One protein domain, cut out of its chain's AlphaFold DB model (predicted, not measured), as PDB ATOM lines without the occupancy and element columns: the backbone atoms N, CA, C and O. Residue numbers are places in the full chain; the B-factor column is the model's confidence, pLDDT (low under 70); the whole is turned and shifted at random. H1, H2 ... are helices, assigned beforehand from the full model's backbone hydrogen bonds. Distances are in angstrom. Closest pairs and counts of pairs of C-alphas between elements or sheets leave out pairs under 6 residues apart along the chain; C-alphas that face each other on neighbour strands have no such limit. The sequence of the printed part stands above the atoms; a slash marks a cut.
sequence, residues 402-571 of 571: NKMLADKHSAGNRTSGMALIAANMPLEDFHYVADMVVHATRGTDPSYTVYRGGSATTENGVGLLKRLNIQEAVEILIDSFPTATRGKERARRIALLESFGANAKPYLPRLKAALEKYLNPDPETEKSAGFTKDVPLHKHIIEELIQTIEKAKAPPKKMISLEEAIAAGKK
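AT A GLANCE: This is residues 402 to 571 of the 571 residues of an uncharacterized protein of Deltaproteobacteria bacterium (UniProt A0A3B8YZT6). Look for a flat slab of helices in which H5, H6, H7, H8 and H11 form an up-and-down bundle, each running against the one before it in the chain. H2 and H4 pack on the bundle at H5, with H1 on both of them; H3 and H12 meet near one end of the longest axis, and H10 lies at the other end, touching no helix. The printed part has 170 residues, all helix in class, with twelve named helices, H1 to H12 in chain order, and no named strand. It is compact, with a radius of gyration of the C-alphas of 16.5 A, and spans 55 by 42 by 21 A.

HOW THE PARTS SIT: Start at the longest helix, H8, residues 501 to 514. It touches H6, residues 473 to 483, closest at the C-alphas of Ile 478 and Leu 511, 6.2 A apart. H11, residues 539 to 551, touches H8 with residues 546 to 550 alone, closest at C-alphas 549 and 501, 5.6 A. H9, residues 516 to 519, touches H11, closest at C-alphas 519 and 539, 4.8 A. H6 forms helical hairpins with H7, residues 487 to 498, at a shallow tilt of 16 degrees, and with H5, residues 455 to 467, at 7 degrees. H2, residues 411 to 422, touches H5, closest at C-alphas 415 and 457, 4.4 A. H4, residues 434 to 442, touches H5 at a steep tilt of 46 degrees, closest at C-alphas 441 and 458, 4.1 A. H1, residues 402 to 406, touches H4, closest at C-alphas 405 and 440, 6.0 A. H12, residues 562 to 568, touches H3, residues 427 to 432, closest at C-alphas 566 and 431, 4.4 A. H10, residues 523 to 528, touches no helix. Every O i to N i+4 pair is within hydrogen-bond range in H1, H4, H5, H7, H11 and H12, against 7 of 8 in H2, 4 of 7 in H6, 1 of 2 in H10, 0 of 2 in H3 and 4 of 10 in H8; O i to N i+3 gives 2 of 3 in H3 and 9 of 11 in H8, and H9 is too short for an i+4 pair.

IN THESE COORDINATES: Find C-alpha 402 at (-29.986, 5.181, -24.188), where H1 begins. From C-alpha 501 at (-48.955, 12.892, -46.430), H8 runs 18.5 A to C-alpha 514. H11 measures 18.2 A, H5 18.1 A, H7 16.3 A, H6 15.9 A and H2 15.7 A. H12 ends at C-alpha 568, (-44.304, -5.872, -30.220).

THE WHOLE: The farthest C-alphas, of Lys 527 and Lys 571, are 56.8 A apart. The printed part has no cut; its long link is H4 to H5. Confidence is under 70 at residues 451 to 454, 485, 522 to 537 and 571.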
ATOM      1  N   ASN A 402     -29.166   4.357 -25.080       98.12
ATOM      2  CA  ASN A 402     -29.986   5.181 -24.188       98.12
ATOM      3  C   ASN A 402     -29.152   6.218 -23.431       98.12
ATOM      4  O   ASN A 402     -29.543   7.385 -23.378       98.12
ATOM      5  N   LYS A 403     -27.977   5.836 -22.915       96.69
ATOM      6  CA  LYS A 403     -27.072   6.777 -22.242       96.69
ATOM      7  C   LYS A 403     -26.558   7.859 -23.197       96.69
ATOM      8  O   LYS A 403     -26.549   9.039 -22.848       96.69
ATOM      9  N   MET A 404     -26.229   7.496 -24.441       96.44
ATOM     10  CA  MET A 404     -25.867   8.471 -25.481       96.44
ATOM     11  C   MET A 404     -27.018   9.434 -25.808       96.44
ATOM     12  O   MET A 404     -26.778  10.629 -25.980       96.44
ATOM     13  N   LEU A 405     -28.258   8.939 -25.894       95.75
ATOM     14  CA  LEU A 405     -29.459   9.751 -26.141       95.75
ATOM     15  C   LEU A 405     -29.808  10.666 -24.955       95.75
ATOM     16  O   LEU A 405     -30.360  11.747 -25.169       95.75
ATOM     17  N   ALA A 406     -29.458  10.268 -23.732       94.06
ATOM     18  CA  ALA A 406     -29.677  11.035 -22.506       94.06
ATOM     19  C   ALA A 406     -28.617  12.129 -22.253       94.06
ATOM     20  O   ALA A 406     -28.793  12.955 -21.355       94.06
ATOM     21  N   ASP A 407     -27.528  12.174 -23.031       91.62
ATOM     22  CA  ASP A 407     -26.437  13.137 -22.838       91.62
ATOM     23  C   ASP A 407     -26.946  14.583 -22.940       91.62
ATOM     24  O   ASP A 407     -27.324  15.053 -24.013       91.62
ATOM     25  N   LYS A 408     -26.896  15.331 -21.835       89.12
ATOM     26  CA  LYS A 408     -27.354  16.732 -21.749       89.12
ATOM     27  C   LYS A 408     -26.372  17.731 -22.367       89.12
ATOM     28  O   LYS A 408     -26.746  18.855 -22.716       89.12
ATOM     29  N   HIS A 409     -25.120  17.330 -22.536       85.62
ATOM     30  CA  HIS A 409     -23.981  18.185 -22.848       85.62
ATOM     31  C   HIS A 409     -23.460  18.028 -24.281       85.62
ATOM     32  O   HIS A 409     -22.605  18.813 -24.697       85.62
ATOM     33  N   SER A 410     -23.979  17.081 -25.072       86.88
ATOM     34  CA  SER A 410     -23.617  16.946 -26.489       86.88
ATOM     35  C   SER A 410     -24.768  16.511 -27.391       86.88
ATOM     36  O   SER A 410     -25.143  15.344 -27.456       86.88
ATOM     37  N   ALA A 411     -25.243  17.445 -28.223       86.69
ATOM     38  CA  ALA A 411     -26.133  17.120 -29.339       86.69
ATOM     39  C   ALA A 411     -25.472  16.176 -30.356       86.69
ATOM     40  O   ALA A 411     -26.164  15.400 -31.009       86.69
ATOM     41  N   GLY A 412     -24.141  16.239 -30.492       87.44
ATOM     42  CA  GLY A 412     -23.391  15.335 -31.360       87.44
ATOM     43  C   GLY A 412     -23.473  13.894 -30.872       87.44
ATOM     44  O   GLY A 412     -23.740  13.011 -31.674       87.44
ATOM     45  N   ASN A 413     -23.348  13.670 -29.561       91.81
ATOM     46  CA  ASN A 413     -23.425  12.332 -28.975       91.81
ATOM     47  C   ASN A 413     -24.830  11.732 -29.109       91.81
ATOM     48  O   ASN A 413     -24.978  10.610 -29.583       91.81
ATOM     49  N   ARG A 414     -25.873  12.530 -28.838       93.81
ATOM     50  CA  ARG A 414     -27.265  12.122 -29.099       93.81
ATOM     51  C   ARG A 414     -27.508  11.814 -30.577       93.81
ATOM     52  O   ARG A 414     -28.189  10.851 -30.910       93.81
ATOM     53  N   THR A 415     -26.948  12.620 -31.485       92.56
ATOM     54  CA  THR A 415     -27.029  12.367 -32.936       92.56
ATOM     55  C   THR A 415     -26.348  11.053 -33.303       92.56
ATOM     56  O   THR A 415     -26.939  10.273 -34.043       92.56
ATOM     57  N   SER A 416     -25.150  10.797 -32.774       92.12
ATOM     58  CA  SER A 416     -24.418   9.542 -32.959       92.12
ATOM     59  C   SER A 416     -25.235   8.346 -32.474       92.12
ATOM     60  O   SER A 416     -25.437   7.412 -33.240       92.12
ATOM     61  N   GLY A 417     -25.789   8.408 -31.260       95.56
ATOM     62  CA  GLY A 417     -26.601   7.329 -30.688       95.56
ATOM     63  C   GLY A 417     -27.848   7.047 -31.523       95.56
ATOM     64  O   GLY A 417     -28.126   5.900 -31.858       95.56
ATOM     65  N   MET A 418     -28.545   8.101 -31.960       96.50
ATOM     66  CA  MET A 418     -29.696   7.962 -32.854       96.50
ATOM     67  C   MET A 418     -29.297   7.385 -34.222       96.50
ATOM     68  O   MET A 418     -30.001   6.542 -34.771       96.50
ATOM     69  N   ALA A 419     -28.162   7.811 -34.783       93.81
ATOM     70  CA  ALA A 419     -27.679   7.337 -36.079       93.81
ATOM     71  C   ALA A 419     -27.323   5.842 -36.070       93.81
ATOM     72  O   ALA A 419     -27.544   5.173 -37.078       93.81
ATOM     73  N   LEU A 420     -26.842   5.312 -34.938       95.25
ATOM     74  CA  LEU A 420     -26.548   3.884 -34.781       95.25
ATOM     75  C   LEU A 420     -27.783   3.001 -34.985       95.25
ATOM     76  O   LEU A 420     -27.638   1.869 -35.435       95.25
ATOM     77  N   ILE A 421     -28.984   3.503 -34.676       97.25
ATOM     78  CA  ILE A 421     -30.232   2.723 -34.692       97.25
ATOM     79  C   ILE A 421     -31.203   3.114 -35.814       97.25
ATOM     80  O   ILE A 421     -31.984   2.276 -36.269       97.25
ATOM     81  N   ALA A 422     -31.155   4.356 -36.303       95.44
ATOM     82  CA  ALA A 422     -32.210   4.918 -37.148       95.44
ATOM     83  C   ALA A 422     -32.468   4.127 -38.441       95.44
ATOM     84  O   ALA A 422     -33.625   3.906 -38.813       95.44
ATOM     85  N   ALA A 423     -31.406   3.664 -39.105       94.06
ATOM     86  CA  ALA A 423     -31.503   3.037 -40.422       94.06
ATOM     87  C   ALA A 423     -32.011   1.585 -40.387       94.06
ATOM     88  O   ALA A 423     -32.786   1.201 -41.262       94.06
ATOM     89  N   ASN A 424     -31.596   0.783 -39.398       95.75
ATOM     90  CA  ASN A 424     -31.730  -0.680 -39.464       95.75
ATOM     91  C   ASN A 424     -32.288  -1.359 -38.203       95.75
ATOM     92  O   ASN A 424     -32.480  -2.569 -38.239       95.75
ATOM     93  N   MET A 425     -32.588  -0.625 -37.124       96.44
ATOM     94  CA  MET A 425     -33.237  -1.205 -35.938       96.44
ATOM     95  C   MET A 425     -34.565  -1.886 -36.313       96.44
ATOM     96  O   MET A 425     -35.419  -1.216 -36.907       96.44
ATOM     97  N   PRO A 426     -34.773  -3.166 -35.982       95.94
ATOM     98  CA  PRO A 426     -36.056  -3.816 -36.204       95.94
ATOM     99  C   PRO A 426     -37.101  -3.354 -35.176       95.94
ATOM    100  O   PRO A 426     -36.753  -2.785 -34.140       95.94
ATOM    101  N   LEU A 427     -38.387  -3.577 -35.464       95.88
ATOM    102  CA  LEU A 427     -39.474  -3.147 -34.577       95.88
ATOM    103  C   LEU A 427     -39.404  -3.869 -33.226       95.88
ATOM    104  O   LEU A 427     -39.612  -3.250 -32.187       95.88
ATOM    105  N   GLU A 428     -39.049  -5.149 -33.248       95.31
ATOM    106  CA  GLU A 428     -38.934  -5.997 -32.056       95.31
ATOM    107  C   GLU A 428     -37.934  -5.436 -31.032       95.31
ATOM    108  O   GLU A 428     -38.129  -5.564 -29.828       95.31
ATOM    109  N   ASP A 429     -36.894  -4.732 -31.482       96.62
ATOM    110  CA  ASP A 429     -35.879  -4.159 -30.592       96.62
ATOM    111  C   ASP A 429     -36.236  -2.747 -30.093       96.62
ATOM    112  O   ASP A 429     -35.568  -2.200 -29.211       96.62
ATOM    113  N   PHE A 430     -37.293  -2.127 -30.623       97.19
ATOM    114  CA  PHE A 430     -37.633  -0.737 -30.311       97.19
ATOM    115  C   PHE A 430     -37.965  -0.516 -28.827       97.19
ATOM    116  O   PHE A 430     -37.660   0.541 -28.271       97.19
ATOM    117  N   HIS A 431     -38.523  -1.530 -28.161       96.44
ATOM    118  CA  HIS A 431     -38.895  -1.474 -26.746       96.44
ATOM    119  C   HIS A 431     -37.718  -1.142 -25.812       96.44
ATOM    120  O   HIS A 431     -37.940  -0.583 -24.741       96.44
ATOM    121  N   TYR A 432     -36.475  -1.437 -26.212       97.31
ATOM    122  CA  TYR A 432     -35.297  -1.113 -25.410       97.31
ATOM    123  C   TYR A 432     -35.014   0.391 -25.322       97.31
ATOM    124  O   TYR A 432     -34.377   0.834 -24.369       97.31
ATOM    125  N   VAL A 433     -35.433   1.176 -26.319       97.62
ATOM    126  CA  VAL A 433     -35.023   2.584 -26.469       97.62
ATOM    127  C   VAL A 433     -36.185   3.563 -26.616       97.62
ATOM    128  O   VAL A 433     -35.947   4.764 -26.727       97.62
ATOM    129  N   ALA A 434     -37.427   3.073 -26.648       97.06
ATOM    130  CA  ALA A 434     -38.612   3.842 -27.031       97.06
ATOM    131  C   ALA A 434     -38.710   5.205 -26.324       97.06
ATOM    132  O   ALA A 434     -38.769   6.241 -26.991       97.06
ATOM    133  N   ASP A 435     -38.628   5.216 -24.992       96.50
ATOM    134  CA  ASP A 435     -38.755   6.436 -24.187       96.50
ATOM    135  C   ASP A 435     -37.671   7.463 -24.527       96.50
ATOM    136  O   ASP A 435     -37.955   8.646 -24.747       96.50
ATOM    137  N   MET A 436     -36.419   7.010 -24.631       96.56
ATOM    138  CA  MET A 436     -35.294   7.895 -24.910       96.56
ATOM    139  C   MET A 436     -35.241   8.354 -26.360       96.56
ATOM    140  O   MET A 436     -34.850   9.495 -26.615       96.56
ATOM    141  N   VAL A 437     -35.678   7.523 -27.311       97.25
ATOM    142  CA  VAL A 437     -35.861   7.942 -28.704       97.25
ATOM    143  C   VAL A 437     -36.887   9.062 -28.760       97.25
ATOM    144  O   VAL A 437     -36.589  10.116 -29.318       97.25
ATOM    145  N   VAL A 438     -38.058   8.893 -28.143       95.44
ATOM    146  CA  VAL A 438     -39.110   9.919 -28.124       95.44
ATOM    147  C   VAL A 438     -38.614  11.203 -27.453       95.44
ATOM    148  O   VAL A 438     -38.728  12.289 -28.032       95.44
ATOM    149  N   HIS A 439     -38.005  11.092 -26.270       93.75
ATOM    150  CA  HIS A 439     -37.466  12.227 -25.523       93.75
ATOM    151  C   HIS A 439     -36.408  13.007 -26.327       93.75
ATOM    152  O   HIS A 439     -36.546  14.217 -26.536       93.75
ATOM    153  N   ALA A 440     -35.377  12.320 -26.829       93.38
ATOM    154  CA  ALA A 440     -34.285  12.953 -27.566       93.38
ATOM    155  C   ALA A 440     -34.752  13.528 -28.914       93.38
ATOM    156  O   ALA A 440     -34.244  14.563 -29.351       93.38
ATOM    157  N   THR A 441     -35.744  12.896 -29.553       93.44
ATOM    158  CA  THR A 441     -36.325  13.373 -30.817       93.44
ATOM    159  C   THR A 441     -37.070  14.692 -30.628       93.44
ATOM    160  O   THR A 441     -36.864  15.612 -31.426       93.44
ATOM    161  N   ARG A 442     -37.868  14.836 -29.555       89.75
ATOM    162  CA  ARG A 442     -38.526  16.116 -29.211       89.75
ATOM    163  C   ARG A 442     -37.494  17.229 -29.003       89.75
ATOM    164  O   ARG A 442     -37.652  18.340 -29.513       89.75
ATOM    165  N   GLY A 443     -36.405  16.931 -28.286       86.94
ATOM    166  CA  GLY A 443     -35.268  17.844 -28.117       86.94
ATOM    167  C   GLY A 443     -35.579  19.104 -27.292       86.94
ATOM    168  O   GLY A 443     -34.879  20.124 -27.414       86.94
ATOM    169  N   THR A 444     -36.648  19.053 -26.495       84.44
ATOM    170  CA  THR A 444     -37.208  20.155 -25.698       84.44
ATOM    171  C   THR A 444     -36.754  20.159 -24.237       84.44
ATOM    172  O   THR A 444     -37.140  21.072 -23.512       84.44
ATOM    173  N   ASP A 445     -35.914  19.207 -23.813       87.44
ATOM    174  CA  ASP A 445     -35.400  19.134 -22.442       87.44
ATOM    175  C   ASP A 445     -34.669  20.438 -22.044       87.44
ATOM    176  O   ASP A 445     -33.661  20.803 -22.671       87.44
ATOM    177  N   PRO A 446     -35.149  21.148 -21.005       84.69
ATOM    178  CA  PRO A 446     -34.555  22.404 -20.567       84.69
ATOM    179  C   PRO A 446     -33.209  22.248 -19.857       84.69
ATOM    180  O   PRO A 446     -32.506  23.241 -19.667       84.69
ATOM    181  N   SER A 447     -32.828  21.028 -19.478       86.62
ATOM    182  CA  SER A 447     -31.534  20.714 -18.872       86.62
ATOM    183  C   SER A 447     -30.401  20.578 -19.893       86.62
ATOM    184  O   SER A 447     -29.231  20.527 -19.505       86.62
ATOM    185  N   TYR A 448     -30.705  20.557 -21.195       86.38
ATOM    186  CA  TYR A 448     -29.675  20.526 -22.229       86.38
ATOM    187  C   TYR A 448     -28.817  21.789 -22.191       86.38
ATOM    188  O   TYR A 448     -29.306  22.908 -22.337       86.38
ATOM    189  N   THR A 449     -27.505  21.601 -22.076       82.25
ATOM    190  CA  THR A 449     -26.545  22.709 -22.003       82.25
ATOM    191  C   THR A 449     -26.035  23.119 -23.381       82.25
ATOM    192  O   THR A 449     -25.365  24.135 -23.538       82.25
ATOM    193  N   VAL A 450     -26.286  22.311 -24.406       75.12
ATOM    194  CA  VAL A 450     -25.836  22.598 -25.767       75.12
ATOM    195  C   VAL A 450     -26.714  23.619 -26.462       75.12
ATOM    196  O   VAL A 450     -27.924  23.678 -26.273       75.12
ATOM    197  N   TYR A 451     -26.073  24.344 -27.377       63.31
ATOM    198  CA  TYR A 451     -26.695  25.331 -28.251       63.31
ATOM    199  C   TYR A 451     -27.994  24.829 -28.927       63.31
ATOM    200  O   TYR A 451     -28.917  25.612 -29.133       63.31
ATOM    201  N   ARG A 452     -28.099  23.536 -29.275       63.38
ATOM    202  CA  ARG A 452     -29.252  22.992 -30.013       63.38
ATOM    203  C   ARG A 452     -29.812  21.733 -29.369       63.38
ATOM    204  O   ARG A 452     -29.052  20.909 -28.865       63.38
ATOM    205  N   GLY A 453     -31.125  21.531 -29.510       57.78
ATOM    206  CA  GLY A 453     -31.780  20.246 -29.221       57.78
ATOM    207  C   GLY A 453     -31.193  19.088 -30.035       57.78
ATOM    208  O   GLY A 453     -31.146  17.968 -29.545       57.78
ATOM    209  N   GLY A 454     -30.605  19.398 -31.199       69.31
ATOM    210  CA  GLY A 454     -29.967  18.447 -32.105       69.31
ATOM    211  C   GLY A 454     -30.860  18.184 -33.311       69.31
ATOM    212  O   GLY A 454     -31.542  17.175 -33.347       69.31
ATOM    213  N   SER A 455     -30.852  19.082 -34.310       77.50
ATOM    214  CA  SER A 455     -31.696  18.937 -35.516       77.50
ATOM    215  C   SER A 455     -31.537  17.563 -36.166       77.50
ATOM    216  O   SER A 455     -32.526  16.924 -36.487       77.50
ATOM    217  N   ALA A 456     -30.297  17.074 -36.272       87.88
ATOM    218  CA  ALA A 456     -30.013  15.748 -36.812       87.88
ATOM    219  C   ALA A 456     -30.540  14.611 -35.913       87.88
ATOM    220  O   ALA A 456     -31.026  13.617 -36.434       87.88
ATOM    221  N   THR A 457     -30.505  14.759 -34.583       91.88
ATOM    222  CA  THR A 457     -31.151  13.815 -33.652       91.88
ATOM    223  C   THR A 457     -32.656  13.748 -33.899       91.88
ATOM    224  O   THR A 457     -33.186  12.654 -34.051       91.88
ATOM    225  N   THR A 458     -33.332  14.900 -33.999       92.00
ATOM    226  CA  THR A 458     -34.767  14.965 -34.318       92.00
ATOM    227  C   THR A 458     -35.065  14.342 -35.680       92.00
ATOM    228  O   THR A 458     -35.977  13.534 -35.793       92.00
ATOM    229  N   GLU A 459     -34.297  14.681 -36.716       91.69
ATOM    230  CA  GLU A 459     -34.495  14.153 -38.072       91.69
ATOM    231  C   GLU A 459     -34.330  12.630 -38.116       91.69
ATOM    232  O   GLU A 459     -35.209  11.929 -38.619       91.69
ATOM    233  N   ASN A 460     -33.248  12.108 -37.534       94.69
ATOM    234  CA  ASN A 460     -32.988  10.671 -37.479       94.69
ATOM    235  C   ASN A 460     -34.045   9.938 -36.641       94.69
ATOM    236  O   ASN A 460     -34.471   8.850 -37.017       94.69
ATOM    237  N   GLY A 461     -34.487  10.535 -35.532       96.31
ATOM    238  CA  GLY A 461     -35.507   9.965 -34.655       96.31
ATOM    239  C   GLY A 461     -36.892   9.925 -35.295       96.31
ATOM    240  O   GLY A 461     -37.532   8.879 -35.308       96.31
ATOM    241  N   VAL A 462     -37.332  11.015 -35.932       96.12
ATOM    242  CA  VAL A 462     -38.580  11.026 -36.717       96.12
ATOM    243  C   VAL A 462     -38.490  10.034 -37.877       96.12
ATOM    244  O   VAL A 462     -39.449   9.308 -38.134       96.12
ATOM    245  N   GLY A 463     -37.337   9.953 -38.549       95.44
ATOM    246  CA  GLY A 463     -37.082   8.965 -39.596       95.44
ATOM    247  C   GLY A 463     -37.204   7.522 -39.097       95.44
ATOM    248  O   GLY A 463     -37.859   6.709 -39.748       95.44
ATOM    249  N   LEU A 464     -36.639   7.219 -37.924       96.88
ATOM    250  CA  LEU A 464     -36.760   5.923 -37.252       96.88
ATOM    251  C   LEU A 464     -38.224   5.582 -36.954       96.88
ATOM    252  O   LEU A 464     -38.710   4.542 -37.396       96.88
ATOM    253  N   LEU A 465     -38.941   6.470 -36.261       97.06
ATOM    254  CA  LEU A 465     -40.342   6.247 -35.887       97.06
ATOM    255  C   LEU A 465     -41.232   6.071 -37.125       97.06
ATOM    256  O   LEU A 465     -42.061   5.165 -37.179       97.06
ATOM    257  N   LYS A 466     -41.005   6.879 -38.168       95.06
ATOM    258  CA  LYS A 466     -41.700   6.750 -39.452       95.06
ATOM    259  C   LYS A 466     -41.418   5.404 -40.125       95.06
ATOM    260  O   LYS A 466     -42.352   4.779 -40.621       95.06
ATOM    261  N   ARG A 467     -40.161   4.944 -40.148       95.25
ATOM    262  CA  ARG A 467     -39.771   3.643 -40.729       95.25
ATOM    263  C   ARG A 467     -40.447   2.477 -40.009       95.25
ATOM    264  O   ARG A 467     -40.877   1.532 -40.665       95.25
ATOM    265  N   LEU A 468     -40.577   2.576 -38.688       95.81
ATOM    266  CA  LEU A 468     -41.276   1.604 -37.844       95.81
ATOM    267  C   LEU A 468     -42.812   1.749 -37.874       95.81
ATOM    268  O   LEU A 468     -43.506   0.976 -37.225       95.81
ATOM    269  N   ASN A 469     -43.356   2.688 -38.660       94.56
ATOM    270  CA  ASN A 469     -44.786   3.005 -38.760       94.56
ATOM    271  C   ASN A 469     -45.441   3.424 -37.431       94.56
ATOM    272  O   ASN A 469     -46.604   3.104 -37.209       94.56
ATOM    273  N   ILE A 470     -44.733   4.168 -36.581       96.12
ATOM    274  CA  ILE A 470     -45.240   4.660 -35.289       96.12
ATOM    275  C   ILE A 470     -45.942   6.014 -35.473       96.12
ATOM    276  O   ILE A 470     -45.333   6.965 -35.976       96.12
ATOM    277  N   GLN A 471     -47.220   6.112 -35.100       93.62
ATOM    278  CA  GLN A 471     -48.079   7.269 -35.406       93.62
ATOM    279  C   GLN A 471     -47.666   8.568 -34.694       93.62
ATOM    280  O   GLN A 471     -47.765   9.654 -35.273       93.62
ATOM    281  N   GLU A 472     -47.131   8.470 -33.477       95.00
ATOM    282  CA  GLU A 472     -46.720   9.597 -32.631       95.00
ATOM    283  C   GLU A 472     -45.539  10.373 -33.239       95.00
ATOM    284  O   GLU A 472     -45.232  11.483 -32.803       95.00
ATOM    285  N   ALA A 473     -44.894   9.842 -34.286       95.56
ATOM    286  CA  ALA A 473     -43.845  10.530 -35.032       95.56
ATOM    287  C   ALA A 473     -44.287  11.913 -35.543       95.56
ATOM    288  O   ALA A 473     -43.487  12.852 -35.534       95.56
ATOM    289  N   VAL A 474     -45.552  12.050 -35.970       94.19
ATOM    290  CA  VAL A 474     -46.111  13.324 -36.455       94.19
ATOM    291  C   VAL A 474     -46.205  14.332 -35.313       94.19
ATOM    292  O   VAL A 474     -45.743  15.465 -35.442       94.19
ATOM    293  N   GLU A 475     -46.747  13.905 -34.174       94.19
ATOM    294  CA  GLU A 475     -46.860  14.729 -32.973       94.19
ATOM    295  C   GLU A 475     -45.488  15.192 -32.468       94.19
ATOM    296  O   GLU A 475     -45.268  16.383 -32.251       94.19
ATOM    297  N   ILE A 476     -44.539  14.264 -32.349       93.75
ATOM    298  CA  ILE A 476     -43.176  14.545 -31.885       93.75
ATOM    299  C   ILE A 476     -42.473  15.546 -32.811       93.75
ATOM    300  O   ILE A 476     -41.754  16.434 -32.341       93.75
ATOM    301  N   LEU A 477     -42.679  15.432 -34.127       93.00
ATOM    302  CA  LEU A 477     -42.138  16.386 -35.092       93.00
ATOM    303  C   LEU A 477     -42.731  17.789 -34.889       93.00
ATOM    304  O   LEU A 477     -41.968  18.761 -34.903       93.00
ATOM    305  N   ILE A 478     -44.043  17.901 -34.651       91.19
ATOM    306  CA  ILE A 478     -44.716  19.178 -34.358       91.19
ATOM    307  C   ILE A 478     -44.157  19.800 -33.068       91.19
ATOM    308  O   ILE A 478     -43.746  20.962 -33.069       91.19
ATOM    309  N   ASP A 479     -44.031  19.014 -31.998       87.81
ATOM    310  CA  ASP A 479     -43.484  19.473 -30.711       87.81
ATOM    311  C   ASP A 479     -42.028  19.938 -30.817       87.81
ATOM    312  O   ASP A 479     -41.551  20.741 -30.012       87.81
ATOM    313  N   SER A 480     -41.296  19.446 -31.817       86.62
ATOM    314  CA  SER A 480     -39.903  19.818 -32.000       86.62
ATOM    315  C   SER A 480     -39.741  21.256 -32.499       86.62
ATOM    316  O   SER A 480     -38.694  21.845 -32.223       86.62
ATOM    317  N   PHE A 481     -40.719  21.862 -33.198       81.00
ATOM    318  CA  PHE A 481     -40.589  23.161 -33.896       81.00
ATOM    319  C   PHE A 481     -39.928  24.298 -33.091       81.00
ATOM    320  O   PHE A 481     -39.013  24.922 -33.641       81.00
ATOM    321  N   PRO A 482     -40.248  24.516 -31.798       77.12
ATOM    322  CA  PRO A 482     -39.587  25.521 -30.956       77.12
ATOM    323  C   PRO A 482     -38.060  25.377 -30.859       77.12
ATOM    324  O   PRO A 482     -37.357  26.317 -30.492       77.12
ATOM    325  N   THR A 483     -37.528  24.197 -31.177       75.75
ATOM    326  CA  THR A 483     -36.098  23.878 -31.096       75.75
ATOM    327  C   THR A 483     -35.341  24.073 -32.423       75.75
ATOM    328  O   THR A 483     -34.114  23.963 -32.417       75.75
ATOM    329  N   ALA A 484     -36.020  24.405 -33.538       75.88
ATOM    330  CA  ALA A 484     -35.392  24.733 -34.829       75.88
ATOM    331  C   ALA A 484     -35.142  26.233 -34.904       75.88
ATOM    332  O   ALA A 484     -36.007  27.038 -35.277       75.88
ATOM    333  N   THR A 485     -33.918  26.608 -34.566       68.25
ATOM    334  CA  THR A 485     -33.514  28.010 -34.485       68.25
ATOM    335  C   THR A 485     -32.991  28.546 -35.815       68.25
ATOM    336  O   THR A 485     -32.773  29.750 -35.933       68.25
ATOM    337  N   ARG A 486     -32.826  27.692 -36.838       71.00
ATOM    338  CA  ARG A 486     -32.351  28.071 -38.182       71.00
ATOM    339  C   ARG A 486     -33.321  27.670 -39.285       71.00
ATOM    340  O   ARG A 486     -33.956  26.622 -39.199       71.00
ATOM    341  N   GLY A 487     -33.333  28.420 -40.386       71.31
ATOM    342  CA  GLY A 487     -34.188  28.108 -41.530       71.31
ATOM    343  C   GLY A 487     -33.965  26.740 -42.145       71.31
ATOM    344  O   GLY A 487     -34.930  26.037 -42.397       71.31
ATOM    345  N   LYS A 488     -32.712  26.293 -42.297       76.06
ATOM    346  CA  LYS A 488     -32.431  24.933 -42.801       76.06
ATOM    347  C   LYS A 488     -32.988  23.826 -41.898       76.06
ATOM    348  O   LYS A 488     -33.282  22.738 -42.372       76.06
ATOM    349  N   GLU A 489     -33.105  24.067 -40.594       79.88
ATOM    350  CA  GLU A 489     -33.709  23.104 -39.661       79.88
ATOM    351  C   GLU A 489     -35.233  23.117 -39.796       79.88
ATOM    352  O   GLU A 489     -35.853  22.063 -39.889       79.88
ATOM    353  N   ARG A 490     -35.825  24.313 -39.890       80.00
ATOM    354  CA  ARG A 490     -37.265  24.499 -40.117       80.00
ATOM    355  C   ARG A 490     -37.710  23.878 -41.439       80.00
ATOM    356  O   ARG A 490     -38.637  23.083 -41.438       80.00
ATOM    357  N   ALA A 491     -36.996  24.157 -42.529       81.00
ATOM    358  CA  ALA A 491     -37.261  23.595 -43.851       81.00
ATOM    359  C   ALA A 491     -37.208  22.061 -43.846       81.00
ATOM    360  O   ALA A 491     -38.087  21.410 -44.397       81.00
ATOM    361  N   ARG A 492     -36.227  21.464 -43.153       84.88
ATOM    362  CA  ARG A 492     -36.158  20.002 -43.008       84.88
ATOM    363  C   ARG A 492     -37.333  19.430 -42.218       84.88
ATOM    364  O   ARG A 492     -37.811  18.356 -42.559       84.88
ATOM    365  N   ARG A 493     -37.833  20.134 -41.198       87.56
ATOM    366  CA  ARG A 493     -39.029  19.711 -40.446       87.56
ATOM    367  C   ARG A 493     -40.303  19.811 -41.264       87.56
ATOM    368  O   ARG A 493     -41.123  18.908 -41.181       87.56
ATOM    369  N   ILE A 494     -40.435  20.866 -42.063       88.06
ATOM    370  CA  ILE A 494     -41.527  21.027 -43.028       88.06
ATOM    371  C   ILE A 494     -41.510  19.852 -44.010       88.06
ATOM    372  O   ILE A 494     -42.482  19.107 -44.063       88.06
ATOM    373  N   ALA A 495     -40.371  19.590 -44.659       88.81
ATOM    374  CA  ALA A 495     -40.222  18.473 -45.594       88.81
ATOM    375  C   ALA A 495     -40.502  17.103 -44.942       88.81
ATOM    376  O   ALA A 495     -41.144  16.235 -45.534       88.81
ATOM    377  N   LEU A 496     -40.055  16.893 -43.697       91.50
ATOM    378  CA  LEU A 496     -40.391  15.682 -42.946       91.50
ATOM    379  C   LEU A 496     -41.897  15.578 -42.685       91.50
ATOM    380  O   LEU A 496     -42.437  14.481 -42.814       91.50
ATOM    381  N   LEU A 497     -42.575  16.679 -42.358       91.81
ATOM    382  CA  LEU A 497     -44.012  16.678 -42.092       91.81
ATOM    383  C   LEU A 497     -44.816  16.390 -43.367       91.81
ATOM    384  O   LEU A 497     -45.702  15.537 -43.346       91.81
ATOM    385  N   GLU A 498     -44.448  17.011 -44.490       90.88
ATOM    386  CA  GLU A 498     -45.023  16.729 -45.818       90.88
ATOM    387  C   GLU A 498     -44.896  15.251 -46.179       90.88
ATOM    388  O   GLU A 498     -45.827  14.643 -46.710       90.88
ATOM    389  N   SER A 499     -43.767  14.636 -45.822       91.69
ATOM    390  CA  SER A 499     -43.499  13.236 -46.129       91.69
ATOM    391  C   SER A 499     -44.450  12.243 -45.438       91.69
ATOM    392  O   SER A 499     -44.447  11.064 -45.807       91.69
ATOM    393  N   PHE A 500     -45.234  12.669 -44.438       92.69
ATOM    394  CA  PHE A 500     -46.294  11.855 -43.826       92.69
ATOM    395  C   PHE A 500     -47.606  11.872 -44.628       92.69
ATOM    396  O   PHE A 500     -48.452  11.002 -44.417       92.69
ATOM    397  N   GLY A 501     -47.783  12.814 -45.560       91.06
ATOM    398  CA  GLY A 501     -48.955  12.892 -46.430       91.06
ATOM    399  C   GLY A 501     -50.276  12.865 -45.655       91.06
ATOM    400  O   GLY A 501     -50.471  13.614 -44.699       91.06
ATOM    401  N   ALA A 502     -51.187  11.967 -46.044       91.69
ATOM    402  CA  ALA A 502     -52.507  11.860 -45.421       91.69
ATOM    403  C   ALA A 502     -52.466  11.502 -43.924       91.69
ATOM    404  O   ALA A 502     -53.384  11.880 -43.197       91.69
ATOM    405  N   ASN A 503     -51.395  10.860 -43.440       92.44
ATOM    406  CA  ASN A 503     -51.238  10.523 -42.021       92.44
ATOM    407  C   ASN A 503     -51.054  11.772 -41.141       92.44
ATOM    408  O   ASN A 503     -51.297  11.707 -39.940       92.44
ATOM    409  N   ALA A 504     -50.663  12.917 -41.716       93.62
ATOM    410  CA  ALA A 504     -50.535  14.176 -40.984       93.62
ATOM    411  C   ALA A 504     -51.854  14.965 -40.870       93.62
ATOM    412  O   ALA A 504     -51.942  15.865 -40.033       93.62
ATOM    413  N   LYS A 505     -52.896  14.634 -41.653       93.06
ATOM    414  CA  LYS A 505     -54.175  15.377 -41.660       93.06
ATOM    415  C   LYS A 505     -54.828  15.515 -40.278       93.06
ATOM    416  O   LYS A 505     -55.231  16.631 -39.952       93.06
ATOM    417  N   PRO A 506     -54.905  14.460 -39.439       92.62
ATOM    418  CA  PRO A 506     -55.515  14.574 -38.112       92.62
ATOM    419  C   PRO A 506     -54.802  15.577 -37.192       92.62
ATOM    420  O   PRO A 506     -55.405  16.106 -36.265       92.62
ATOM    421  N   TYR A 507     -53.530  15.876 -37.468       93.75
ATOM    422  CA  TYR A 507     -52.687  16.738 -36.645       93.75
ATOM    423  C   TYR A 507     -52.686  18.207 -37.099       93.75
ATOM    424  O   TYR A 507     -52.050  19.043 -36.454       93.75
ATOM    425  N   LEU A 508     -53.411  18.557 -38.169       92.31
ATOM    426  CA  LEU A 508     -53.491  19.928 -38.688       92.31
ATOM    427  C   LEU A 508     -53.918  20.976 -37.644       92.31
ATOM    428  O   LEU A 508     -53.283  22.032 -37.608       92.31
ATOM    429  N   PRO A 509     -54.923  20.736 -36.773       93.00
ATOM    430  CA  PRO A 509     -55.277  21.703 -35.732       93.00
ATOM    431  C   PRO A 509     -54.111  21.981 -34.775       93.00
ATOM    432  O   PRO A 509     -53.829  23.134 -34.450       93.00
ATOM    433  N   ARG A 510     -53.375  20.934 -34.384       91.25
ATOM    434  CA  ARG A 510     -52.208  21.053 -33.502       91.25
ATOM    435  C   ARG A 510     -51.042  21.754 -34.192       91.25
ATOM    436  O   ARG A 510     -50.388  22.582 -33.569       91.25
ATOM    437  N   LEU A 511     -50.803  21.464 -35.473       89.69
ATOM    438  CA  LEU A 511     -49.792  22.153 -36.276       89.69
ATOM    439  C   LEU A 511     -50.075  23.660 -36.353       89.69
ATOM    440  O   LEU A 511     -49.168  24.456 -36.117       89.69
ATOM    441  N   LYS A 512     -51.328  24.040 -36.647       89.31
ATOM    442  CA  LYS A 512     -51.768  25.445 -36.692       89.31
ATOM    443  C   LYS A 512     -51.509  26.128 -35.344       89.31
ATOM    444  O   LYS A 512     -50.819  27.140 -35.308       89.31
ATOM    445  N   ALA A 513     -51.923  25.505 -34.238       87.56
ATOM    446  CA  ALA A 513     -51.680  26.028 -32.893       87.56
ATOM    447  C   ALA A 513     -50.182  26.168 -32.550       87.56
ATOM    448  O   ALA A 513     -49.756  27.185 -32.006       87.56
ATOM    449  N   ALA A 514     -49.357  25.175 -32.897       82.06
ATOM    450  CA  ALA A 514     -47.917  25.200 -32.627       82.06
ATOM    451  C   ALA A 514     -47.174  26.295 -33.416       82.06
ATOM    452  O   ALA A 514     -46.115  26.761 -32.986       82.06
ATOM    453  N   LEU A 515     -47.716  26.703 -34.567       82.06
ATOM    454  CA  LEU A 515     -47.122  27.691 -35.468       82.06
ATOM    455  C   LEU A 515     -47.872  29.029 -35.494       82.06
ATOM    456  O   LEU A 515     -47.545  29.885 -36.314       82.06
ATOM    457  N   GLU A 516     -48.808  29.246 -34.569       83.44
ATOM    458  CA  GLU A 516     -49.696  30.413 -34.519       83.44
ATOM    459  C   GLU A 516     -48.936  31.745 -34.610       83.44
ATOM    460  O   GLU A 516     -49.249  32.603 -35.431       83.44
ATOM    461  N   LYS A 517     -47.841  31.880 -33.850       76.31
ATOM    462  CA  LYS A 517     -46.981  33.077 -33.867       76.31
ATOM    463  C   LYS A 517     -46.406  33.399 -35.258       76.31
ATOM    464  O   LYS A 517     -46.096  34.551 -35.540       76.31
ATOM    465  N   TYR A 518     -46.194  32.387 -36.092       76.38
ATOM    466  CA  TYR A 518     -45.651  32.546 -37.443       76.38
ATOM    467  C   TYR A 518     -46.749  32.726 -38.498       76.38
ATOM    468  O   TYR A 518     -46.503  33.344 -39.531       76.38
ATOM    469  N   LEU A 519     -47.953  32.206 -38.237       77.12
ATOM    470  CA  LEU A 519     -49.146  32.441 -39.055       77.12
ATOM    471  C   LEU A 519     -49.692  33.866 -38.875       77.12
ATOM    472  O   LEU A 519     -50.207  34.452 -39.829       77.12
ATOM    473  N   ASN A 520     -49.520  34.426 -37.676       80.50
ATOM    474  CA  ASN A 520     -49.942  35.770 -37.293       80.50
ATOM    475  C   ASN A 520     -48.759  36.560 -36.694       80.50
ATOM    476  O   ASN A 520     -48.726  36.805 -35.485       80.50
ATOM    477  N   PRO A 521     -47.743  36.913 -37.511       70.00
ATOM    478  CA  PRO A 521     -46.570  37.630 -37.025       70.00
ATOM    479  C   PRO A 521     -46.917  39.075 -36.639       70.00
ATOM    480  O   PRO A 521     -47.685  39.750 -37.320       70.00
ATOM    481  N   ASP A 522     -46.298  39.570 -35.567       68.00
ATOM    482  CA  ASP A 522     -46.310  40.996 -35.227       68.00
ATOM    483  C   ASP A 522     -45.511  41.788 -36.294       68.00
ATOM    484  O   ASP A 522     -44.346  41.439 -36.541       68.00
ATOM    485  N   PRO A 523     -46.084  42.846 -36.911       61.56
ATOM    486  CA  PRO A 523     -45.427  43.664 -37.936       61.56
ATOM    487  C   PRO A 523     -44.045  44.215 -37.544       61.56
ATOM    488  O   PRO A 523     -43.166  44.357 -38.398       61.56
ATOM    489  N   GLU A 524     -43.807  44.504 -36.261       58.00
ATOM    490  CA  GLU A 524     -42.502  44.991 -35.779       58.00
ATOM    491  C   GLU A 524     -41.474  43.853 -35.634       58.00
ATOM    492  O   GLU A 524     -40.262  44.053 -35.787       58.00
ATOM    493  N   THR A 525     -41.939  42.616 -35.432       53.50
ATOM    494  CA  THR A 525     -41.068  41.434 -35.352       53.50
ATOM    495  C   THR A 525     -40.476  41.075 -36.721       53.50
ATOM    496  O   THR A 525     -39.306  40.688 -36.776       53.50
ATOM    497  N   GLU A 526     -41.213  41.270 -37.824       47.25
ATOM    498  CA  GLU A 526     -40.694  41.072 -39.192       47.25
ATOM    499  C   GLU A 526     -39.523  42.012 -39.521       47.25
ATOM    500  O   GLU A 526     -38.523  41.565 -40.089       47.25
ATOM    501  N   LYS A 527     -39.579  43.279 -39.086       44.12
ATOM    502  CA  LYS A 527     -38.486  44.253 -39.284       44.12
ATOM    503  C   LYS A 527     -37.214  43.885 -38.508       44.12
ATOM    504  O   LYS A 527     -36.105  44.152 -38.968       44.12
ATOM    505  N   SER A 528     -37.356  43.243 -37.344       43.50
ATOM    506  CA  SER A 528     -36.242  42.870 -36.451       43.50
ATOM    507  C   SER A 528     -35.553  41.535 -36.790       43.50
ATOM    508  O   SER A 528     -34.513  41.211 -36.210       43.50
ATOM    509  N   ALA A 529     -36.079  40.760 -37.748       46.59
ATOM    510  CA  ALA A 529     -35.570  39.431 -38.118       46.59
ATOM    511  C   ALA A 529     -34.167  39.433 -38.777       46.59
ATOM    512  O   ALA A 529     -33.631  38.375 -39.122       46.59
ATOM    513  N   GLY A 530     -33.538  40.605 -38.907       37.12
ATOM    514  CA  GLY A 530     -32.293  40.879 -39.633       37.12
ATOM    515  C   GLY A 530     -31.011  40.172 -39.167       37.12
ATOM    516  O   GLY A 530     -29.944  40.492 -39.684       37.12
ATOM    517  N   PHE A 531     -31.063  39.198 -38.252       39.00
ATOM    518  CA  PHE A 531     -29.870  38.463 -37.803       39.00
ATOM    519  C   PHE A 531     -29.861  36.954 -38.083       39.00
ATOM    520  O   PHE A 531     -28.841  36.317 -37.824       39.00
ATOM    521  N   THR A 532     -30.905  36.361 -38.675       42.25
ATOM    522  CA  THR A 532     -30.867  34.944 -39.094       42.25
ATOM    523  C   THR A 532     -31.140  34.802 -40.590       42.25
ATOM    524  O   THR A 532     -32.283  34.695 -41.013       42.25
ATOM    525  N   LYS A 533     -30.068  34.788 -41.393       41.84
ATOM    526  CA  LYS A 533     -30.075  34.758 -42.872       41.84
ATOM    527  C   LYS A 533     -30.629  33.486 -43.543       41.84
ATOM    528  O   LYS A 533     -30.543  33.377 -44.757       41.84
ATOM    529  N   ASP A 534     -31.207  32.539 -42.811       49.06
ATOM    530  CA  ASP A 534     -31.655  31.269 -43.390       49.06
ATOM    531  C   ASP A 534     -33.148  31.070 -43.094       49.06
ATOM    532  O   ASP A 534     -33.514  31.008 -41.921       49.06
ATOM    533  N   VAL A 535     -33.968  30.970 -44.153       50.00
ATOM    534  CA  VAL A 535     -35.420  30.656 -44.235       50.00
ATOM    535  C   VAL A 535     -36.248  31.043 -42.996       50.00
ATOM    536  O   VAL A 535     -36.399  30.243 -42.061       50.00
ATOM    537  N   PRO A 536     -36.843  32.244 -42.966       59.72
ATOM    538  CA  PRO A 536     -37.891  32.542 -42.001       59.72
ATOM    539  C   PRO A 536     -39.066  31.579 -42.233       59.72
ATOM    540  O   PRO A 536     -39.380  31.240 -43.372       59.72
ATOM    541  N   LEU A 537     -39.707  31.113 -41.156       65.06
ATOM    542  CA  LEU A 537     -40.996  30.411 -41.231       65.06
ATOM    543  C   LEU A 537     -42.049  31.470 -41.589       65.06
ATOM    544  O   LEU A 537     -42.759  31.959 -40.716       65.06
ATOM    545  N   HIS A 538     -42.045  31.934 -42.838       73.00
ATOM    546  CA  HIS A 538     -43.026  32.901 -43.307       73.00
ATOM    547  C   HIS A 538     -44.395  32.237 -43.378       73.00
ATOM    548  O   HIS A 538     -44.503  31.052 -43.702       73.00
ATOM    549  N   LYS A 539     -45.431  33.038 -43.137       81.44
ATOM    550  CA  LYS A 539     -46.831  32.626 -43.200       81.44
ATOM    551  C   LYS A 539     -47.150  31.778 -44.439       81.44
ATOM    552  O   LYS A 539     -47.649  30.670 -44.283       81.44
ATOM    553  N   HIS A 540     -46.754  32.236 -45.631       83.62
ATOM    554  CA  HIS A 540     -47.044  31.538 -46.892       83.62
ATOM    555  C   HIS A 540     -46.470  30.111 -46.952       83.62
ATOM    556  O   HIS A 540     -47.138  29.220 -47.460       83.62
ATOM    557  N   ILE A 541     -45.279  29.863 -46.388       83.44
ATOM    558  CA  ILE A 541     -44.662  28.523 -46.364       83.44
ATOM    559  C   ILE A 541     -45.492  27.577 -45.484       83.44
ATOM    560  O   ILE A 541     -45.680  26.405 -45.800       83.44
ATOM    561  N   ILE A 542     -45.995  28.083 -44.357       83.88
ATOM    562  CA  ILE A 542     -46.812  27.296 -43.425       83.88
ATOM    563  C   ILE A 542     -48.184  27.011 -44.038       83.88
ATOM    564  O   ILE A 542     -48.692  25.897 -43.926       83.88
ATOM    565  N   GLU A 543     -48.779  27.998 -44.704       89.12
ATOM    566  CA  GLU A 543     -50.041  27.834 -45.427       89.12
ATOM    567  C   GLU A 543     -49.907  26.826 -46.575       89.12
ATOM    568  O   GLU A 543     -50.774  25.967 -46.727       89.12
ATOM    569  N   GLU A 544     -48.808  26.862 -47.332       90.25
ATOM    570  CA  GLU A 544     -48.509  25.892 -48.393       90.25
ATOM    571  C   GLU A 544     -48.358  24.466 -47.844       90.25
ATOM    572  O   GLU A 544     -48.960  23.529 -48.377       90.25
ATOM    573  N   LEU A 545     -47.640  24.298 -46.728       90.12
ATOM    574  CA  LEU A 545     -47.532  23.026 -46.007       90.12
ATOM    575  C   LEU A 545     -48.913  22.495 -45.586       90.12
ATOM    576  O   LEU A 545     -49.237  21.329 -45.820       90.12
ATOM    577  N   ILE A 546     -49.740  23.350 -44.975       91.00
ATOM    578  CA  ILE A 546     -51.098  22.995 -44.540       91.00
ATOM    579  C   ILE A 546     -51.934  22.548 -45.739       91.00
ATOM    580  O   ILE A 546     -52.525  21.469 -45.697       91.00
ATOM    581  N   GLN A 547     -51.937  23.323 -46.826       92.75
ATOM    582  CA  GLN A 547     -52.676  22.980 -48.041       92.75
ATOM    583  C   GLN A 547     -52.190  21.666 -48.658       92.75
ATOM    584  O   GLN A 547     -53.003  20.876 -49.139       92.75
ATOM    585  N   THR A 548     -50.880  21.418 -48.644       93.25
ATOM    586  CA  THR A 548     -50.277  20.178 -49.147       93.25
ATOM    587  C   THR A 548     -50.769  18.969 -48.355       93.25
ATOM    588  O   THR A 548     -51.202  17.976 -48.944       93.25
ATOM    589  N   ILE A 549     -50.790  19.066 -47.022       92.69
ATOM    590  CA  ILE A 549     -51.321  18.013 -46.149       92.69
ATOM    591  C   ILE A 549     -52.830  17.836 -46.366       92.69
ATOM    592  O   ILE A 549     -53.284  16.705 -46.526       92.69
ATOM    593  N   GLU A 550     -53.614  18.917 -46.427       92.38
ATOM    594  CA  GLU A 550     -55.072  18.879 -46.650       92.38
ATOM    595  C   GLU A 550     -55.426  18.184 -47.979       92.38
ATOM    596  O   GLU A 550     -56.298  17.304 -48.021       92.38
ATOM    597  N   LYS A 551     -54.691  18.510 -49.050       93.19
ATOM    598  CA  LYS A 551     -54.880  17.973 -50.409       93.19
ATOM    599  C   LYS A 551     -54.287  16.577 -50.619       93.19
ATOM    600  O   LYS A 551     -54.520  15.997 -51.679       93.19
ATOM    601  N   ALA A 552     -53.559  16.006 -49.655       90.62
ATOM    602  CA  ALA A 552     -52.967  14.676 -49.797       90.62
ATOM    603  C   ALA A 552     -54.057  13.612 -50.054       90.62
ATOM    604  O   ALA A 552     -54.923  13.383 -49.209       90.62
ATOM    605  N   LYS A 553     -54.043  12.983 -51.237       85.12
ATOM    606  CA  LYS A 553     -55.098  12.045 -51.684       85.12
ATOM    607  C   LYS A 553     -54.799  10.573 -51.401       85.12
ATOM    608  O   LYS A 553     -55.707   9.755 -51.476       85.12
ATOM    609  N   ALA A 554     -53.542  10.233 -51.112       82.94
ATOM    610  CA  ALA A 554     -53.169   8.858 -50.802       82.94
ATOM    611  C   ALA A 554     -53.911   8.379 -49.540       82.94
ATOM    612  O   ALA A 554     -54.017   9.157 -48.588       82.94
ATOM    613  N   PRO A 555     -54.423   7.137 -49.501       80.56
ATOM    614  CA  PRO A 555     -55.031   6.604 -48.290       80.56
ATOM    615  C   PRO A 555     -53.989   6.573 -47.163       80.56
ATOM    616  O   PRO A 555     -52.821   6.260 -47.425       80.56
ATOM    617  N   PRO A 556     -54.371   6.909 -45.919       81.88
ATOM    618  CA  PRO A 556     -53.427   6.904 -44.821       81.88
ATOM    619  C   PRO A 556     -52.886   5.490 -44.600       81.88
ATOM    620  O   PRO A 556     -53.640   4.515 -44.547       81.88
ATOM    621  N   LYS A 557     -51.562   5.365 -44.474       85.31
ATOM    622  CA  LYS A 557     -50.928   4.084 -44.146       85.31
ATOM    623  C   LYS A 557     -51.327   3.706 -42.724       85.31
ATOM    624  O   LYS A 557     -51.225   4.553 -41.837       85.31
ATOM    625  N   LYS A 558     -51.707   2.445 -42.492       88.25
ATOM    626  CA  LYS A 558     -51.929   1.926 -41.136       88.25
ATOM    627  C   LYS A 558     -50.637   2.069 -40.327       88.25
ATOM    628  O   LYS A 558     -49.612   1.488 -40.689       88.25
ATOM    629  N   MET A 559     -50.697   2.878 -39.278       92.12
ATOM    630  CA  MET A 559     -49.632   3.060 -38.296       92.12
ATOM    631  C   MET A 559     -50.031   2.355 -37.003       92.12
ATOM    632  O   MET A 559     -51.218   2.121 -36.775       92.12
ATOM    633  N   ILE A 560     -49.036   1.992 -36.204       94.81
ATOM    634  CA  ILE A 560     -49.214   1.450 -34.859       94.81
ATOM    635  C   ILE A 560     -48.972   2.555 -33.831       94.81
ATOM    636  O   ILE A 560     -48.252   3.522 -34.114       94.81
ATOM    637  N   SER A 561     -49.571   2.422 -32.653       95.44
ATOM    638  CA  SER A 561     -49.276   3.301 -31.524       95.44
ATOM    639  C   SER A 561     -47.887   3.025 -30.951       95.44
ATOM    640  O   SER A 561     -47.289   1.964 -31.162       95.44
ATOM    641  N   LEU A 562     -47.370   3.982 -30.185       95.12
ATOM    642  CA  LEU A 562     -46.124   3.815 -29.447       95.12
ATOM    643  C   LEU A 562     -46.222   2.639 -28.463       95.12
ATOM    644  O   LEU A 562     -45.276   1.867 -28.327       95.12
ATOM    645  N   GLU A 563     -47.379   2.468 -27.823       95.38
ATOM    646  CA  GLU A 563     -47.654   1.358 -26.905       95.38
ATOM    647  C   GLU A 563     -47.632   0.006 -27.627       95.38
ATOM    648  O   GLU A 563     -47.000  -0.938 -27.152       95.38
ATOM    649  N   GLU A 564     -48.255  -0.080 -28.804       95.75
ATOM    650  CA  GLU A 564     -48.232  -1.280 -29.648       95.75
ATOM    651  C   GLU A 564     -46.809  -1.608 -30.115       95.75
ATOM    652  O   GLU A 564     -46.405  -2.772 -30.091       95.75
ATOM    653  N   ALA A 565     -46.022  -0.595 -30.491       94.69
ATOM    654  CA  ALA A 565     -44.627  -0.764 -30.884       94.69
ATOM    655  C   ALA A 565     -43.753  -1.278 -29.728       94.69
ATOM    656  O   ALA A 565     -42.920  -2.159 -29.927       94.69
ATOM    657  N   ILE A 566     -43.964  -0.773 -28.508       94.31
ATOM    658  CA  ILE A 566     -43.286  -1.268 -27.301       94.31
ATOM    659  C   ILE A 566     -43.719  -2.707 -26.988       94.31
ATOM    660  O   ILE A 566     -42.889  -3.538 -26.618       94.31
ATOM    661  N   ALA A 567     -45.007  -3.022 -27.140       94.00
ATOM    662  CA  ALA A 567     -45.539  -4.358 -26.889       94.00
ATOM    663  C   ALA A 567     -45.051  -5.396 -27.913       94.00
ATOM    664  O   ALA A 567     -44.888  -6.562 -27.556       94.00
ATOM    665  N   ALA A 568     -44.787  -4.989 -29.158       90.25
ATOM    666  CA  ALA A 568     -44.304  -5.872 -30.220       90.25
ATOM    667  C   ALA A 568     -42.955  -6.537 -29.895       90.25
ATOM    668  O   ALA A 568     -42.716  -7.650 -30.343       90.25
ATOM    669  N   GLY A 569     -42.103  -5.876 -29.105       77.12
ATOM    670  CA  GLY A 569     -40.793  -6.390 -28.701       77.12
ATOM    671  C   GLY A 569     -40.756  -7.190 -27.397       77.12
ATOM    672  O   GLY A 569     -39.725  -7.762 -27.063       77.12
ATOM    673  N   LYS A 570     -41.861  -7.204 -26.639       74.00
ATOM    674  CA  LYS A 570     -41.993  -7.950 -25.372       74.00
ATOM    675  C   LYS A 570     -42.621  -9.339 -25.552       74.00
ATOM    676  O   LYS A 570     -42.833 -10.033 -24.560       74.00
ATOM    677  N   LYS A 571     -42.972  -9.693 -26.787       57.06
ATOM    678  CA  LYS A 571     -43.429 -11.022 -27.205       57.06
ATOM    679  C   LYS A 571     -42.242 -11.803 -27.736       57.06
ATOM    680  O   LYS A 571     -42.223 -13.026 -27.493       57.06
TER     681      LYS A 571